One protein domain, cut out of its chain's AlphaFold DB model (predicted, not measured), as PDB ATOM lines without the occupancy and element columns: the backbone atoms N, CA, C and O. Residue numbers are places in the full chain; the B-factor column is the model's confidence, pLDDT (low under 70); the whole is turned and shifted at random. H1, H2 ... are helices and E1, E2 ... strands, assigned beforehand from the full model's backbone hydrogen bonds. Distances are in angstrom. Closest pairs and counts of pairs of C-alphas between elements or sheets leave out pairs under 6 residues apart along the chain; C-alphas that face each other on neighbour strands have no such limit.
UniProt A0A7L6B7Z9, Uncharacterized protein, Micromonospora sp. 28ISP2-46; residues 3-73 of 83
ATOM      1  N   LEU A   3      19.433  44.397 -43.876       42.50
ATOM      2  CA  LEU A   3      18.690  45.016 -42.781       42.50
ATOM      3  C   LEU A   3      19.220  44.441 -41.465       42.50
ATOM      4  O   LEU A   3      18.651  43.521 -40.885       42.50
ATOM      5  N   GLN A   4      20.334  44.985 -40.976       40.12
ATOM      6  CA  GLN A   4      20.699  44.792 -39.574       40.12
ATOM      7  C   GLN A   4      19.730  45.602 -38.715       40.12
ATOM      8  O   GLN A   4      19.783  46.830 -38.697       40.12
ATOM      9  N   PHE A   5      18.821  44.916 -38.024       46.69
ATOM     10  CA  PHE A   5      17.965  45.552 -37.033       46.69
ATOM     11  C   PHE A   5      18.774  45.728 -35.742       46.69
ATOM     12  O   PHE A   5      19.110  44.727 -35.112       46.69
ATOM     13  N   PRO A   6      19.129  46.960 -35.334       38.03
ATOM     14  CA  PRO A   6      19.767  47.167 -34.044       38.03
ATOM     15  C   PRO A   6      18.810  46.734 -32.927       38.03
ATOM     16  O   PRO A   6      17.600  46.948 -33.028       38.03
ATOM     17  N   LEU A   7      19.377  46.130 -31.875       38.81
ATOM     18  CA  LEU A   7      18.758  45.839 -30.577       38.81
ATOM     19  C   LEU A   7      17.643  46.840 -30.243       38.81
ATOM     20  O   LEU A   7      17.906  47.965 -29.825       38.81
ATOM     21  N   GLY A   8      16.394  46.426 -30.462       43.16
ATOM     22  CA  GLY A   8      15.233  47.305 -30.319       43.16
ATOM     23  C   GLY A   8      14.306  47.320 -31.530       43.16
ATOM     24  O   GLY A   8      13.834  48.386 -31.921       43.16
ATOM     25  N   LEU A   9      14.009  46.154 -32.119       48.25
ATOM     26  CA  LEU A   9      12.886  46.012 -33.047       48.25
ATOM     27  C   LEU A   9      11.621  46.551 -32.367       48.25
ATOM     28  O   LEU A   9      11.036  45.895 -31.503       48.25
ATOM     29  N   ALA A  10      11.227  47.765 -32.757       52.53
ATOM     30  CA  ALA A  10       9.977  48.378 -32.354       52.53
ATOM     31  C   ALA A  10       8.846  47.357 -32.549       52.53
ATOM     32  O   ALA A  10       8.734  46.740 -33.615       52.53
ATOM     33  N   GLU A  11       8.009  47.191 -31.522       55.19
ATOM     34  CA  GLU A  11       6.847  46.291 -31.467       55.19
ATOM     35  C   GLU A  11       6.082  46.075 -32.796       55.19
ATOM     36  O   GLU A  11       5.726  44.922 -33.073       55.19
ATOM     37  N   PRO A  12       5.847  47.090 -33.662       56.91
ATOM     38  CA  PRO A  12       5.194  46.885 -34.960       56.91
ATOM     39  C   PRO A  12       5.921  45.923 -35.910       56.91
ATOM     40  O   PRO A  12       5.272  45.099 -36.553       56.91
ATOM     41  N   HIS A  13       7.251  45.967 -35.997       62.47
ATOM     42  CA  HIS A  13       7.997  45.103 -36.916       62.47
ATOM     43  C   HIS A  13       8.017  43.653 -36.435       62.47
ATOM     44  O   HIS A  13       7.906  42.729 -37.235       62.47
ATOM     45  N   ARG A  14       8.053  43.439 -35.115       65.75
ATOM     46  CA  ARG A  14       7.975  42.099 -34.531       65.75
ATOM     47  C   ARG A  14       6.644  41.420 -34.850       65.75
ATOM     48  O   ARG A  14       6.629  40.227 -35.119       65.75
ATOM     49  N   ARG A  15       5.541  42.180 -34.881       66.94
ATOM     50  CA  ARG A  15       4.222  41.679 -35.312       66.94
ATOM     51  C   ARG A  15       4.188  41.303 -36.790       66.94
ATOM     52  O   ARG A  15       3.587  40.292 -37.127       66.94
ATOM     53  N   ILE A  16       4.841  42.084 -37.650       69.06
ATOM     54  CA  ILE A  16       4.935  41.808 -39.091       69.06
ATOM     55  C   ILE A  16       5.705  40.509 -39.339       69.06
ATOM     56  O   ILE A  16       5.215  39.627 -40.041       69.06
ATOM     57  N   VAL A  17       6.874  40.366 -38.708       70.81
ATOM     58  CA  VAL A  17       7.677  39.142 -38.796       70.81
ATOM     59  C   VAL A  17       6.915  37.970 -38.194       70.81
ATOM     60  O   VAL A  17       6.852  36.924 -38.824       70.81
ATOM     61  N   ALA A  18       6.263  38.155 -37.039       72.25
ATOM     62  CA  ALA A  18       5.471  37.119 -36.383       72.25
ATOM     63  C   ALA A  18       4.282  36.634 -37.228       72.25
ATOM     64  O   ALA A  18       4.014  35.435 -37.279       72.25
ATOM     65  N   ALA A  19       3.579  37.544 -37.904       72.75
ATOM     66  CA  ALA A  19       2.510  37.186 -38.826       72.75
ATOM     67  C   ALA A  19       3.070  36.376 -39.999       72.75
ATOM     68  O   ALA A  19       2.595  35.281 -40.274       72.75
ATOM     69  N   TRP A  20       4.142  36.860 -40.625       73.19
ATOM     70  CA  TRP A  20       4.730  36.206 -41.787       73.19
ATOM     71  C   TRP A  20       5.355  34.834 -41.471       73.19
ATOM     72  O   TRP A  20       5.164  33.898 -42.244       73.19
ATOM     73  N   VAL A  21       6.046  34.665 -40.335       75.31
ATOM     74  CA  VAL A  21       6.567  33.347 -39.921       75.31
ATOM     75  C   VAL A  21       5.415  32.379 -39.653       75.31
ATOM     76  O   VAL A  21       5.443  31.266 -40.167       75.31
ATOM     77  N   THR A  22       4.345  32.833 -38.989       78.38
ATOM     78  CA  THR A  22       3.142  32.014 -38.750       78.38
ATOM     79  C   THR A  22       2.511  31.552 -40.067       78.38
ATOM     80  O   THR A  22       2.149  30.387 -40.204       78.38
ATOM     81  N   GLU A  23       2.433  32.429 -41.074       74.44
ATOM     82  CA  GLU A  23       1.925  32.078 -42.409       74.44
ATOM     83  C   GLU A  23       2.801  31.066 -43.162       74.44
ATOM     84  O   GLU A  23       2.304  30.370 -44.047       74.44
ATOM     85  N   ASN A  24       4.084  30.962 -42.811       70.25
ATOM     86  CA  ASN A  24       5.015  29.966 -43.347       70.25
ATOM     87  C   ASN A  24       5.129  28.715 -42.451       70.25
ATOM     88  O   ASN A  24       6.010  27.887 -42.669       70.25
ATOM     89  N   GLY A  25       4.259  28.567 -41.443       71.81
ATOM     90  CA  GLY A  25       4.277  27.430 -40.516       71.81
ATOM     91  C   GLY A  25       5.430  27.462 -39.508       71.81
ATOM     92  O   GLY A  25       5.785  26.429 -38.946       71.81
ATOM     93  N   LEU A  26       6.035  28.630 -39.297       74.69
ATOM     94  CA  LEU A  26       7.106  28.858 -38.334       74.69
ATOM     95  C   LEU A  26       6.554  29.544 -37.081       74.69
ATOM     96  O   LEU A  26       5.740  30.468 -37.154       74.69
ATOM     97  N   ASP A  27       7.045  29.132 -35.918       76.19
ATOM     98  CA  ASP A  27       6.644  29.715 -34.645       76.19
ATOM     99  C   ASP A  27       7.319  31.085 -34.432       76.19
ATOM    100  O   ASP A  27       8.549  31.195 -34.428       76.19
ATOM    101  N   PRO A  28       6.562  32.165 -34.168       72.38
ATOM    102  CA  PRO A  28       7.138  33.493 -33.939       72.38
ATOM    103  C   PRO A  28       7.972  33.576 -32.660       72.38
ATOM    104  O   PRO A  28       8.805  34.470 -32.509       72.38
ATOM    105  N   LYS A  29       7.758  32.637 -31.735       75.81
ATOM    106  CA  LYS A  29       8.548  32.498 -30.510       75.81
ATOM    107  C   LYS A  29       9.947  31.939 -30.773       75.81
ATOM    108  O   LYS A  29      10.770  31.981 -29.864       75.81
ATOM    109  N   ASP A  30      10.201  31.409 -31.965       75.44
ATOM    110  CA  ASP A  30      11.521  30.927 -32.353       75.44
ATOM    111  C   ASP A  30      12.402  32.011 -32.931       75.44
ATOM    112  O   ASP A  30      13.588  31.785 -33.081       75.44
ATOM    113  N   ILE A  31      11.897  33.212 -33.190       77.44
ATOM    114  CA  ILE A  31      12.739  34.295 -33.690       77.44
ATOM    115  C   ILE A  31      13.429  35.006 -32.509       77.44
ATOM    116  O   ILE A  31      12.741  35.621 -31.680       77.44
ATOM    117  N   PRO A  32      14.777  34.966 -32.406       73.88
ATOM    118  CA  PRO A  32      15.515  35.762 -31.436       73.88
ATOM    119  C   PRO A  32      15.187  37.253 -31.560       73.88
ATOM    120  O   PRO A  32      14.964  37.777 -32.645       73.88
ATOM    121  N   VAL A  33      15.223  37.975 -30.438       69.56
ATOM    122  CA  VAL A  33      15.082  39.446 -30.459       69.56
ATOM    123  C   VAL A  33      16.221  40.133 -31.224       69.56
ATOM    124  O   VAL A  33      16.014  41.196 -31.795       69.56
ATOM    125  N   ASP A  34      17.392  39.497 -31.246       71.38
ATOM    126  CA  ASP A  34      18.614  39.935 -31.927       71.38
ATOM    127  C   ASP A  34      18.817  39.200 -33.269       71.38
ATOM    128  O   ASP A  34      19.931  39.078 -33.764       71.38
ATOM    129  N   ALA A  35      17.754  38.615 -33.835       70.62
ATOM    130  CA  ALA A  35      17.855  37.853 -35.075       70.62
ATOM    131  C   ALA A  35      18.254  38.757 -36.244       70.62
ATOM    132  O   ALA A  35      17.602  39.777 -36.501       70.62
ATOM    133  N   LYS A  36      19.271  38.352 -37.008       70.31
ATOM    134  CA  LYS A  36      19.594  39.016 -38.263       70.31
ATOM    135  C   LYS A  36      18.594  38.593 -39.336       70.31
ATOM    136  O   LYS A  36      18.266  37.417 -39.504       70.31
ATOM    137  N   MET A  37      18.113  39.583 -40.081       72.62
ATOM    138  CA  MET A  37      17.159  39.411 -41.169       72.62
ATOM    139  C   MET A  37      17.746  39.997 -42.445       72.62
ATOM    140  O   MET A  37      18.085  41.175 -42.506       72.62
ATOM    141  N   THR A  38      17.859  39.185 -43.484       75.12
ATOM    142  CA  THR A  38      18.421  39.601 -44.769       75.12
ATOM    143  C   THR A  38      17.352  39.476 -45.840       75.12
ATOM    144  O   THR A  38      16.828  38.389 -46.063       75.12
ATOM    145  N   ILE A  39      17.033  40.589 -46.502       75.56
ATOM    146  CA  ILE A  39      16.123  40.612 -47.650       75.56
ATOM    147  C   ILE A  39      16.959  40.723 -48.929       75.56
ATOM    148  O   ILE A  39      17.665  41.723 -49.141       75.56
ATOM    149  N   ALA A  40      16.862  39.707 -49.783       75.56
ATOM    150  CA  ALA A  40      17.552  39.634 -51.068       75.56
ATOM    151  C   ALA A  40      16.620  39.059 -52.138       75.56
ATOM    152  O   ALA A  40      15.979  38.047 -51.886       75.56
ATOM    153  N   ASP A  41      16.552  39.714 -53.301       64.75
ATOM    154  CA  ASP A  41      15.989  39.175 -54.553       64.75
ATOM    155  C   ASP A  41      14.721  38.307 -54.397       64.75
ATOM    156  O   ASP A  41      14.647  37.204 -54.925       64.75
ATOM    157  N   ASP A  42      13.714  38.798 -53.662       75.31
ATOM    158  CA  ASP A  42      12.438  38.094 -53.399       75.31
ATOM    159  C   ASP A  42      12.475  36.963 -52.355       75.31
ATOM    160  O   ASP A  42      11.549  36.166 -52.241       75.31
ATOM    161  N   THR A  43      13.498  36.926 -51.509       76.31
ATOM    162  CA  THR A  43      13.601  36.008 -50.369       76.31
ATOM    163  C   THR A  43      13.912  36.765 -49.079       76.31
ATOM    164  O   THR A  43      14.623  37.775 -49.077       76.31
ATOM    165  N   LEU A  44      13.341  36.290 -47.970       77.75
ATOM    166  CA  LEU A  44      13.728  36.699 -46.625       77.75
ATOM    167  C   LEU A  44      14.477  35.548 -45.969       77.75
ATOM    168  O   LEU A  44      13.937  34.459 -45.787       77.75
ATOM    169  N   THR A  45      15.699  35.839 -45.554       80.94
ATOM    170  CA  THR A  45      16.509  34.973 -44.710       80.94
ATOM    171  C   THR A  45      16.450  35.500 -43.283       80.94
ATOM    172  O   THR A  45      16.768  36.664 -43.048       80.94
ATOM    173  N   ILE A  46      16.034  34.671 -42.329       79.56
ATOM    174  CA  ILE A  46      15.937  35.031 -40.911       79.56
ATOM    175  C   ILE A  46      16.542  33.940 -40.032       79.56
ATOM    176  O   ILE A  46      16.409  32.752 -40.315       79.56
ATOM    177  N   GLU A  47      17.199  34.339 -38.950       81.56
ATOM    178  CA  GLU A  47      17.627  33.410 -37.905       81.56
ATOM    179  C   GLU A  47      16.454  33.030 -36.991       81.56
ATOM    180  O   GLU A  47      15.724  33.894 -36.506       81.56
ATOM    181  N   LYS A  48      16.303  31.735 -36.714       82.31
ATOM    182  CA  LYS A  48      15.367  31.183 -35.732       82.31
ATOM    183  C   LYS A  48      16.089  30.227 -34.784       82.31
ATOM    184  O   LYS A  48      17.120  29.658 -35.122       82.31
ATOM    185  N   PHE A  49      15.543  30.023 -33.600       83.94
ATOM    186  CA  PHE A  49      15.967  29.005 -32.661       83.94
ATOM    187  C   PHE A  49      15.564  27.623 -33.164       83.94
ATOM    188  O   PHE A  49      14.463  27.427 -33.682       83.94
ATOM    189  N   VAL A  50      16.463  26.658 -32.996       82.75
ATOM    190  CA  VAL A  50      16.138  25.251 -33.225       82.75
ATOM    191  C   VAL A  50      15.373  24.753 -32.007       82.75
ATOM    192  O   VAL A  50      15.843  24.923 -30.881       82.75
ATOM    193  N   ARG A  51      14.201  24.150 -32.216       81.19
ATOM    194  CA  ARG A  51      13.454  23.470 -31.155       81.19
ATOM    195  C   ARG A  51      13.547  21.967 -31.287       81.19
ATOM    196  O   ARG A  51      13.488  21.425 -32.384       81.19
ATOM    197  N   ASP A  52      13.656  21.336 -30.133       79.38
ATOM    198  CA  ASP A  52      13.578  19.894 -29.960       79.38
ATOM    199  C   ASP A  52      12.117  19.405 -29.997       79.38
ATOM    200  O   ASP A  52      11.186  20.214 -29.920       79.38
ATOM    201  N   GLU A  53      11.893  18.087 -30.023       80.69
ATOM    202  CA  GLU A  53      10.557  17.454 -29.985       80.69
ATOM    203  C   GLU A  53       9.691  17.912 -28.793       80.69
ATOM    204  O   GLU A  53       8.463  17.908 -28.852       80.69
ATOM    205  N   ASN A  54      10.336  18.386 -27.725       75.75
ATOM    206  CA  ASN A  54       9.697  18.914 -26.520       75.75
ATOM    207  C   ASN A  54       9.319  20.407 -26.612       75.75
ATOM    208  O   ASN A  54       8.909  21.005 -25.613       75.75
ATOM    209  N   GLY A  55       9.525  21.053 -27.766       71.56
ATOM    210  CA  GLY A  55       9.276  22.483 -27.964       71.56
ATOM    211  C   GLY A  55      10.234  23.397 -27.191       71.56
ATOM    212  O   GLY A  55       9.957  24.585 -27.016       71.56
ATOM    213  N   ARG A  56      11.353  22.852 -26.703       79.06
ATOM    214  CA  ARG A  56      12.414  23.601 -26.017       79.06
ATOM    215  C   ARG A  56      13.484  23.997 -27.014       79.06
ATOM    216  O   ARG A  56      13.804  23.219 -27.906       79.06
ATOM    217  N   VAL A  57      14.050  25.183 -26.832       80.88
ATOM    218  CA  VAL A  57      15.193  25.617 -27.634       80.88
ATOM    219  C   VAL A  57      16.374  24.684 -27.370       80.88
ATOM    220  O   VAL A  57      16.726  24.447 -26.212       80.88
ATOM    221  N   VAL A  58      16.969  24.156 -28.435       82.94
ATOM    222  CA  VAL A  58      18.146  23.293 -28.357       82.94
ATOM    223  C   VAL A  58      19.348  24.148 -27.972       82.94
ATOM    224  O   VAL A  58      19.648  25.160 -28.609       82.94
ATOM    225  N   VAL A  59      20.036  23.748 -26.908       82.00
ATOM    226  CA  VAL A  59      21.262  24.393 -26.433       82.00
ATOM    227  C   VAL A  59      22.370  23.355 -26.474       82.00
ATOM    228  O   VAL A  59      22.310  22.356 -25.762       82.00
ATOM    229  N   GLU A  60      23.381  23.594 -27.299       83.94
ATOM    230  CA  GLU A  60      24.541  22.726 -27.448       83.94
ATOM    231  C   GLU A  60      25.766  23.409 -26.837       83.94
ATOM    232  O   GLU A  60      26.136  24.514 -27.226       83.94
ATOM    233  N   THR A  61      26.402  22.773 -25.850       77.81
ATOM    234  CA  THR A  61      27.651  23.261 -25.227       77.81
ATOM    235  C   THR A  61      27.594  24.753 -24.844       77.81
ATOM    236  O   THR A  61      28.431  25.550 -25.261       77.81
ATOM    237  N   ASN A  62      26.577  25.155 -24.072       82.88
ATOM    238  CA  ASN A  62      26.299  26.554 -23.681       82.88
ATOM    239  C   ASN A  62      25.939  27.531 -24.817       82.88
ATOM    240  O   ASN A  62      25.745  28.715 -24.551       82.88
ATOM    241  N   ASN A  63      25.793  27.068 -26.057       78.50
ATOM    242  CA  ASN A  63      25.364  27.894 -27.178       78.50
ATOM    243  C   ASN A  63      23.949  27.515 -27.600       78.50
ATOM    244  O   ASN A  63      23.623  26.350 -27.806       78.50
ATOM    245  N   VAL A  64      23.089  28.519 -27.721       82.50
ATOM    246  CA  VAL A  64      21.733  28.327 -28.227       82.50
ATOM    247  C   VAL A  64      21.822  28.042 -29.723       82.50
ATOM    248  O   VAL A  64      22.341  28.884 -30.458       82.50
ATOM    249  N   LEU A  65      21.333  26.886 -30.176       85.25
ATOM    250  CA  LEU A  65      21.346  26.557 -31.597       85.25
ATOM    251  C   LEU A  65      20.386  27.473 -32.352       85.25
ATOM    252  O   LEU A  65      19.205  27.614 -32.012       85.25
ATOM    253  N   ARG A  66      20.927  28.097 -33.393       85.94
ATOM    254  CA  ARG A  66      20.202  28.959 -34.318       85.94
ATOM    255  C   ARG A  66      20.305  28.350 -35.706       85.94
ATOM    256  O   ARG A  66      21.378  27.931 -36.122       85.94
ATOM    257  N   GLU A  67      19.190  28.325 -36.410       84.25
ATOM    258  CA  GLU A  67      19.105  27.941 -37.809       84.25
ATOM    259  C   GLU A  67      18.706  29.166 -38.622       84.25
ATOM    260  O   GLU A  67      17.854  29.954 -38.212       84.25
ATOM    261  N   THR A  68      19.313  29.331 -39.788       83.81
ATOM    262  CA  THR A  68      18.888  30.350 -40.741       83.81
ATOM    263  C   THR A  68      17.868  29.737 -41.682       83.81
ATOM    264  O   THR A  68      18.159  28.767 -42.378       83.81
ATOM    265  N   VAL A  69      16.664  30.300 -41.707       80.19
ATOM    266  CA  VAL A  69      15.615  29.882 -42.628       80.19
ATOM    267  C   VAL A  69      15.457  30.933 -43.712       80.19
ATOM    268  O   VAL A  69      15.259  32.118 -43.435       80.19
ATOM    269  N   THR A  70      15.558  30.488 -44.959       82.31
ATOM    270  CA  THR A  70      15.251  31.304 -46.129       82.31
ATOM    271  C   THR A  70      13.903  30.879 -46.664       82.31
ATOM    272  O   THR A  70      13.663  29.706 -46.938       82.31
ATOM    273  N   VAL A  71      13.016  31.844 -46.808       75.75
ATOM    274  CA  VAL A  71      11.652  31.633 -47.288       75.75
ATOM    275  C   VAL A  71      11.291  32.752 -48.258       75.75
ATOM    276  O   VAL A  71      11.865  33.847 -48.198       75.75
ATOM    277  N   PRO A  72      10.370  32.486 -49.194       74.81
ATOM    278  CA  PRO A  72       9.986  33.463 -50.199       74.81
ATOM    279  C   PRO A  72       9.402  34.726 -49.551       74.81
ATOM    280  O   PRO A  72       8.587  34.681 -48.622       74.81
ATOM    281  N   LEU A  73       9.838  35.878 -50.053       70.19
ATOM    282  CA  LEU A  73       9.360  37.190 -49.646       70.19
ATOM    283  C   LEU A  73       7.911  37.327 -50.117       70.19
ATOM    284  O   LEU A  73       7.638  37.358 -51.315       70.19
TER     285      LEU A  73
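What this domain is: This is residues 3 to 73 of the 83 residues of an uncharacterized protein of Micromonospora sp. 28ISP2-46 (UniProt A0A7L6B7Z9). Look for a small antiparallel sheet of three strands, E1, E2 and E3, with one helix, H1, that only grazes it, and a long looping link, residues 50 to 65, that runs on beyond one end of E2 and E3. Another long link, residues 24 to 36, leads from H1 to the sheet, whose order is E1, E2, E3. The printed part has 71 residues, with one named helix and then three named strands along the chain; the class is mixed, helices and strands, with 31 residues, under half, in named elements. The whole is compact, with a radius of gyration of the C-alphas of 12.3 A, and its C-alphas span 33 by 25 by 22 A.

How they stand to each other: Going along from residue 3, you first meet H1, residues 11 to 23, where every O i to N i+4 pair is within hydrogen-bond range. With its residues 17 to 21 it is on the sheet that follows, but only grazes it, with 6 pairs of C-alphas within 10 A. Next come E1, residues 37 to 40, and E2, residues 43 to 49, a hairpin with a tight link. Their directions are 160 degrees apart, antiparallel; look at N 38 and O 45, 2.8 A apart, and N 43 and O 40, 2.7 A apart, both within hydrogen-bond range. E3, residues 66 to 72, forms a second hairpin with E2, antiparallel at 154 degrees; here find N 46 and O 69, 2.9 A apart, and N 67 and O 48, 2.8 A apart, again within hydrogen-bond range. C-alphas 45 and 70 face each other at 4.1 A. The three strands make a meander, each the antiparallel neighbour of the one before, with E2 as the inner strand and E1 and E3 as edge strands.

Where its parts are: Find C-alpha 11 at (6.847, 46.291, -31.467); from there H1 runs 18.6 A to C-alpha 23 at (1.925, 32.078, -42.409). E1, from Met 37 to Ala 40, measures 9.9 A. E2, from Thr 43 to Phe 49, measures 19.2 A. E3, from Arg 66, measures 19.4 A and ends at C-alpha 72, at (9.986, 33.463, -50.199).

The domain as a whole: The two C-alphas farthest apart are those of Asp 41 and Thr 61, at 35.3 A. The printed part has no cut. The links from H1 to E1 and from E2 to E3 are long; within the latter, residues 59 to 60 pair with residues 63 to 64, antiparallel. The mean pLDDT of the printed part is 72.1; look for values under 70 at residues 3 to 16, 33 and 41.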